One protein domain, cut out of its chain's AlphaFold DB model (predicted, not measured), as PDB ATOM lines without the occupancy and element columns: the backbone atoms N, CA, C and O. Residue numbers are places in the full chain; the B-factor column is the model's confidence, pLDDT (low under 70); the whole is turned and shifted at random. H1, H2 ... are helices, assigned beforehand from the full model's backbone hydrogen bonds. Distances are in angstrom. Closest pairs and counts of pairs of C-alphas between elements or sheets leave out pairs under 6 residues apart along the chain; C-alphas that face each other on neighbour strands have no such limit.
ATOM      1  N   GLN A   2     -51.656 -15.814  18.931       55.41
ATOM      2  CA  GLN A   2     -51.496 -14.571  19.716       55.41
ATOM      3  C   GLN A   2     -52.573 -14.346  20.794       55.41
ATOM      4  O   GLN A   2     -52.284 -13.901  21.898       55.41
ATOM      5  N   GLU A   3     -53.819 -14.706  20.504       68.38
ATOM      6  CA  GLU A   3     -54.939 -14.546  21.438       68.38
ATOM      7  C   GLU A   3     -54.871 -15.510  22.627       68.38
ATOM      8  O   GLU A   3     -55.205 -15.151  23.752       68.38
ATOM      9  N   HIS A   4     -54.327 -16.707  22.401       61.69
ATOM     10  CA  HIS A   4     -54.092 -17.690  23.452       61.69
ATOM     11  C   HIS A   4     -52.971 -17.227  24.394       61.69
ATOM     12  O   HIS A   4     -53.116 -17.310  25.608       61.69
ATOM     13  N   VAL A   5     -51.906 -16.630  23.845       65.12
ATOM     14  CA  VAL A   5     -50.825 -16.015  24.637       65.12
ATOM     15  C   VAL A   5     -51.344 -14.831  25.458       65.12
ATOM     16  O   VAL A   5     -51.027 -14.724  26.641       65.12
ATOM     17  N   LYS A   6     -52.197 -13.973  24.876       70.94
ATOM     18  CA  LYS A   6     -52.842 -12.870  25.611       70.94
ATOM     19  C   LYS A   6     -53.708 -13.381  26.763       70.94
ATOM     20  O   LYS A   6     -53.632 -12.835  27.860       70.94
ATOM     21  N   LYS A   7     -54.480 -14.448  26.537       72.12
ATOM     22  CA  LYS A   7     -55.347 -15.069  27.548       72.12
ATOM     23  C   LYS A   7     -54.544 -15.713  28.684       72.12
ATOM     24  O   LYS A   7     -54.914 -15.570  29.844       72.12
ATOM     25  N   ILE A   8     -53.415 -16.346  28.359       66.50
ATOM     26  CA  ILE A   8     -52.462 -16.880  29.343       66.50
ATOM     27  C   ILE A   8     -51.853 -15.741  30.170       66.50
ATOM     28  O   ILE A   8     -51.884 -15.796  31.395       66.50
ATOM     29  N   LYS A   9     -51.398 -14.662  29.524       63.00
ATOM     30  CA  LYS A   9     -50.833 -13.496  30.217       63.00
ATOM     31  C   LYS A   9     -51.850 -12.820  31.149       63.00
ATOM     32  O   LYS A   9     -51.491 -12.455  32.258       63.00
ATOM     33  N   HIS A  10     -53.117 -12.714  30.738       66.31
ATOM     34  CA  HIS A  10     -54.207 -12.193  31.582       66.31
ATOM     35  C   HIS A  10     -54.584 -13.128  32.746       66.31
ATOM     36  O   HIS A  10     -54.965 -12.677  33.824       66.31
ATOM     37  N   SER A  11     -54.472 -14.444  32.554       64.00
ATOM     38  CA  SER A  11     -54.627 -15.413  33.645       64.00
ATOM     39  C   SER A  11     -53.521 -15.237  34.693       64.00
ATOM     40  O   SER A  11     -53.788 -15.239  35.895       64.00
ATOM     41  N   TRP A  12     -52.294 -14.979  34.233       60.06
ATOM     42  CA  TRP A  12     -51.129 -14.738  35.085       60.06
ATOM     43  C   TRP A  12     -51.136 -13.385  35.784       60.06
ATOM     44  O   TRP A  12     -50.497 -13.281  36.820       60.06
ATOM     45  N   THR A  13     -51.863 -12.382  35.271       56.31
ATOM     46  CA  THR A  13     -52.074 -11.120  35.999       56.31
ATOM     47  C   THR A  13     -53.008 -11.280  37.203       56.31
ATOM     48  O   THR A  13     -52.935 -10.502  38.150       56.31
ATOM     49  N   ASN A  14     -53.892 -12.284  37.156       57.56
ATOM     50  CA  ASN A  14     -54.902 -12.569  38.184       57.56
ATOM     51  C   ASN A  14     -54.433 -13.592  39.230       57.56
ATOM     52  O   ASN A  14     -54.993 -13.683  40.318       57.56
ATOM     53  N   THR A  15     -53.413 -14.380  38.899       56.53
ATOM     54  CA  THR A  15     -52.688 -15.225  39.853       56.53
ATOM     55  C   THR A  15     -51.457 -14.461  40.326       56.53
ATOM     56  O   THR A  15     -50.941 -13.619  39.604       56.53
ATOM     57  N   GLY A  16     -50.931 -14.744  41.517       54.28
ATOM     58  CA  GLY A  16     -49.733 -14.074  42.047       54.28
ATOM     59  C   GLY A  16     -48.498 -14.055  41.133       54.28
ATOM     60  O   GLY A  16     -47.532 -13.369  41.440       54.28
ATOM     61  N   CYS A  17     -48.514 -14.777  40.011       56.12
ATOM     62  CA  CYS A  17     -47.490 -14.803  38.974       56.12
ATOM     63  C   CYS A  17     -47.091 -13.421  38.425       56.12
ATOM     64  O   CYS A  17     -45.940 -13.290  38.018       56.12
ATOM     65  N   SER A  18     -47.947 -12.393  38.469       56.69
ATOM     66  CA  SER A  18     -47.568 -11.006  38.119       56.69
ATOM     67  C   SER A  18     -46.341 -10.538  38.900       56.69
ATOM     68  O   SER A  18     -45.387 -10.044  38.320       56.69
ATOM     69  N   ILE A  19     -46.313 -10.809  40.206       58.06
ATOM     70  CA  ILE A  19     -45.257 -10.356  41.123       58.06
ATOM     71  C   ILE A  19     -43.933 -11.089  40.853       58.06
ATOM     72  O   ILE A  19     -42.852 -10.530  41.033       58.06
ATOM     73  N   LEU A  20     -44.004 -12.339  40.380       58.06
ATOM     74  CA  LEU A  20     -42.822 -13.075  39.920       58.06
ATOM     75  C   LEU A  20     -42.308 -12.544  38.575       58.06
ATOM     76  O   LEU A  20     -41.097 -12.520  38.367       58.06
ATOM     77  N   LEU A  21     -43.202 -12.111  37.682       55.94
ATOM     78  CA  LEU A  21     -42.843 -11.526  36.385       55.94
ATOM     79  C   LEU A  21     -42.297 -10.097  36.514       55.94
ATOM     80  O   LEU A  21     -41.424  -9.725  35.735       55.94
ATOM     81  N   ASP A  22     -42.733  -9.348  37.529       61.00
ATOM     82  CA  ASP A  22     -42.235  -8.005  37.860       61.00
ATOM     83  C   ASP A  22     -40.887  -8.034  38.611       61.00
ATOM     84  O   ASP A  22     -40.378  -7.003  39.045       61.00
ATOM     85  N   GLY A  23     -40.277  -9.216  38.768       64.06
ATOM     86  CA  GLY A  23     -38.959  -9.353  39.386       64.06
ATOM     87  C   GLY A  23     -38.968  -9.174  40.903       64.06
ATOM     88  O   GLY A  23     -37.923  -8.895  41.488       64.06
ATOM     89  N   MET A  24     -40.107  -9.406  41.569       78.31
ATOM     90  CA  MET A  24     -40.242  -9.258  43.025       78.31
ATOM     91  C   MET A  24     -40.500 -10.596  43.763       78.31
ATOM     92  O   MET A  24     -41.490 -10.722  44.492       78.31
ATOM     93  N   PRO A  25     -39.612 -11.615  43.660       85.19
ATOM     94  CA  PRO A  25     -39.809 -12.924  44.295       85.19
ATOM     95  C   PRO A  25     -40.069 -12.889  45.806       85.19
ATOM     96  O   PRO A  25     -40.846 -13.695  46.316       85.19
ATOM     97  N   ALA A  26     -39.448 -11.955  46.534       88.50
ATOM     98  CA  ALA A  26     -39.655 -11.814  47.976       88.50
ATOM     99  C   ALA A  26     -41.101 -11.411  48.321       88.50
ATOM    100  O   ALA A  26     -41.686 -11.949  49.261       88.50
ATOM    101  N   GLN A  27     -41.710 -10.520  47.532       87.62
ATOM    102  CA  GLN A  27     -43.104 -10.115  47.725       87.62
ATOM    103  C   GLN A  27     -44.071 -11.256  47.418       87.62
ATOM    104  O   GLN A  27     -45.052 -11.442  48.136       87.62
ATOM    105  N   TRP A  28     -43.761 -12.074  46.409       89.38
ATOM    106  CA  TRP A  28     -44.543 -13.272  46.124       89.38
ATOM    107  C   TRP A  28     -44.563 -14.222  47.328       89.38
ATOM    108  O   TRP A  28     -45.633 -14.617  47.793       89.38
ATOM    109  N   TRP A  29     -43.394 -14.525  47.903       91.88
ATOM    110  CA  TRP A  29     -43.313 -15.346  49.115       91.88
ATOM    111  C   TRP A  29     -44.031 -14.708  50.304       91.88
ATOM    112  O   TRP A  29     -44.689 -15.422  51.058       91.88
ATOM    113  N   SER A  30     -43.979 -13.384  50.462       89.69
ATOM    114  CA  SER A  30     -44.721 -12.678  51.516       89.69
ATOM    115  C   SER A  30     -46.236 -12.863  51.410       89.69
ATOM    116  O   SER A  30     -46.898 -12.978  52.439       89.69
ATOM    117  N   LEU A  31     -46.784 -12.907  50.196       88.56
ATOM    118  CA  LEU A  31     -48.231 -12.984  49.978       88.56
ATOM    119  C   LEU A  31     -48.755 -14.424  49.963       88.56
ATOM    120  O   LEU A  31     -49.828 -14.691  50.495       88.56
ATOM    121  N   TYR A  32     -47.997 -15.355  49.379       87.38
ATOM    122  CA  TYR A  32     -48.473 -16.716  49.099       87.38
ATOM    123  C   TYR A  32     -47.804 -17.804  49.953       87.38
ATOM    124  O   TYR A  32     -48.273 -18.939  49.980       87.38
ATOM    125  N   GLY A  33     -46.735 -17.479  50.687       87.69
ATOM    126  CA  GLY A  33     -45.967 -18.434  51.495       87.69
ATOM    127  C   GLY A  33     -46.535 -18.740  52.885       87.69
ATOM    128  O   GLY A  33     -45.921 -19.507  53.620       87.69
ATOM    129  N   THR A  34     -47.683 -18.174  53.266       90.62
ATOM    130  CA  THR A  34     -48.214 -18.208  54.647       90.62
ATOM    131  C   THR A  34     -48.476 -19.615  55.191       90.62
ATOM    132  O   THR A  34     -48.429 -19.826  56.400       90.62
ATOM    133  N   GLN A  35     -48.703 -20.591  54.308       94.75
ATOM    134  CA  GLN A  35     -48.886 -22.002  54.667       94.75
ATOM    135  C   GLN A  35     -47.587 -22.678  55.150       94.75
ATOM    136  O   GLN A  35     -47.641 -23.729  55.783       94.75
ATOM    137  N   TYR A  36     -46.423 -22.073  54.884       94.19
ATOM    138  CA  TYR A  36     -45.103 -22.589  55.249       94.19
ATOM    139  C   TYR A  36     -44.266 -21.492  55.929       94.19
ATOM    140  O   TYR A  36     -43.354 -20.947  55.307       94.19
ATOM    141  N   PRO A  37     -44.529 -21.156  57.204       92.62
ATOM    142  CA  PRO A  37     -43.955 -19.975  57.855       92.62
ATOM    143  C   PRO A  37     -42.420 -19.986  57.912       92.62
ATOM    144  O   PRO A  37     -41.785 -18.961  57.669       92.62
ATOM    145  N   GLU A  38     -41.795 -21.138  58.172       96.38
ATOM    146  CA  GLU A  38     -40.328 -21.241  58.190       96.38
ATOM    147  C   GLU A  38     -39.715 -21.031  56.804       96.38
ATOM    148  O   GLU A  38     -38.776 -20.250  56.638       96.38
ATOM    149  N   LEU A  39     -40.282 -21.692  55.791       95.44
ATOM    150  CA  LEU A  39     -39.811 -21.586  54.413       95.44
ATOM    151  C   LEU A  39     -40.046 -20.182  53.858       95.44
ATOM    152  O   LEU A  39     -39.167 -19.632  53.207       95.44
ATOM    153  N   GLN A  40     -41.192 -19.579  54.169       94.06
ATOM    154  CA  GLN A  40     -41.522 -18.207  53.809       94.06
ATOM    155  C   GLN A  40     -40.497 -17.229  54.381       94.06
ATOM    156  O   GLN A  40     -39.949 -16.418  53.634       94.06
ATOM    157  N   ARG A  41     -40.185 -17.321  55.681       94.88
ATOM    158  CA  ARG A  41     -39.166 -16.463  56.306       94.88
ATOM    159  C   ARG A  41     -37.803 -16.630  55.647       94.88
ATOM    160  O   ARG A  41     -37.130 -15.637  55.371       94.88
ATOM    161  N   PHE A  42     -37.405 -17.869  55.370       96.06
ATOM    162  CA  PHE A  42     -36.129 -18.161  54.725       96.06
ATOM    163  C   PHE A  42     -36.069 -17.628  53.286       96.06
ATOM    164  O   PHE A  42     -35.114 -16.942  52.918       96.06
ATOM    165  N   ALA A  43     -37.114 -17.875  52.496       93.44
ATOM    166  CA  ALA A  43     -37.216 -17.429  51.117       93.44
ATOM    167  C   ALA A  43     -37.224 -15.900  51.016       93.44
ATOM    168  O   ALA A  43     -36.448 -15.350  50.242       93.44
ATOM    169  N   ILE A  44     -38.016 -15.201  51.840       91.62
ATOM    170  CA  ILE A  44     -38.020 -13.729  51.885       91.62
ATOM    171  C   ILE A  44     -36.622 -13.207  52.214       91.62
ATOM    172  O   ILE A  44     -36.138 -12.302  51.539       91.62
ATOM    173  N   ARG A  45     -35.944 -13.790  53.209       93.12
ATOM    174  CA  ARG A  45     -34.605 -13.344  53.613       93.12
ATOM    175  C   ARG A  45     -33.590 -13.444  52.477       93.12
ATOM    176  O   ARG A  45     -32.837 -12.493  52.278       93.12
ATOM    177  N   ILE A  46     -33.567 -14.568  51.759       91.31
ATOM    178  CA  ILE A  46     -32.643 -14.791  50.637       91.31
ATOM    179  C   ILE A  46     -33.014 -13.913  49.445       91.31
ATOM    180  O   ILE A  46     -32.154 -13.248  48.881       91.31
ATOM    181  N   LEU A  47     -34.291 -13.887  49.073       89.12
ATOM    182  CA  LEU A  47     -34.760 -13.201  47.868       89.12
ATOM    183  C   LEU A  47     -34.816 -11.677  48.022       89.12
ATOM    184  O   LEU A  47     -34.936 -10.980  47.022       89.12
ATOM    185  N   SER A  48     -34.732 -11.160  49.251       87.69
ATOM    186  CA  SER A  48     -34.568  -9.723  49.517       87.69
ATOM    187  C   SER A  48     -33.103  -9.276  49.483       87.69
ATOM    188  O   SER A  48     -32.834  -8.090  49.661       87.69
ATOM    189  N   GLN A  49     -32.144 -10.194  49.304       84.44
ATOM    190  CA  GLN A  49     -30.744  -9.814  49.133       84.44
ATOM    191  C   GLN A  49     -30.523  -9.223  47.741       84.44
ATOM    192  O   GLN A  49     -31.073  -9.693  46.746       84.44
TER     193      GLN A  49
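What this domain is: This is residues 2 to 49 of the 115 residues of the protein "Dimer_Tnp_hAT domain-containing protein" of Cephalotus follicularis (UniProt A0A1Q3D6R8). A helical hairpin, H3 and H4 side by side, makes one end of a flat, stretched-out model; the short H2 packs on H3, and beyond H2 the longest helix, H1, reaches away as an arm, of which residues 2 to 8 stick out free. The printed part has 48 residues with four named helices, in the order H1, H2, H3, H4, and no named strand: the class is all helix. The whole is loose, with a radius of gyration of the C-alphas of 12.9 A, and its C-alphas span 40 by 22 by 10 A.

How they stand to each other: H1, residues 2 to 14, and H2, residues 17 to 21, are close but not clearly touching; their closest C-alphas, those of Trp 12 and Ser 18, are 6.0 A apart. H2 touches H3, residues 25 to 32, where the closest C-alphas, of Ile 19 and Trp 28, are 5.8 A apart. H3 touches H4, residues 37 to 47, at a shallow tilt of 21 degrees, opposite ways, and the two form a helical hairpin; their closest C-alphas, of Ala 26 and Ile 44, are 4.6 A apart. H1 is apart from H3 and H4, and H2 is apart from H4. In H2, H3 and H4 every O i to N i+4 pair is within hydrogen-bond range; in H1, 8 of 9 are.

Where its parts are: H1 begins at C-alpha 2 (-51.496, -14.571, 19.716) and is 18.9 A long from first to last C-alpha. H2 measures 6.2 A and H3 10.6 A. H4, 15.2 A long, ends at C-alpha 47 (-34.760, -13.201, 47.868).

The domain as a whole: The C-alphas of Gln 2 and Glu 38, the two farthest apart, are 40.6 A from each other. The printed part has no cut, and its three links between helices are tight. The mean pLDDT of the printed part is 77.1; residues 2 to 5 and 8 to 23 are under 70.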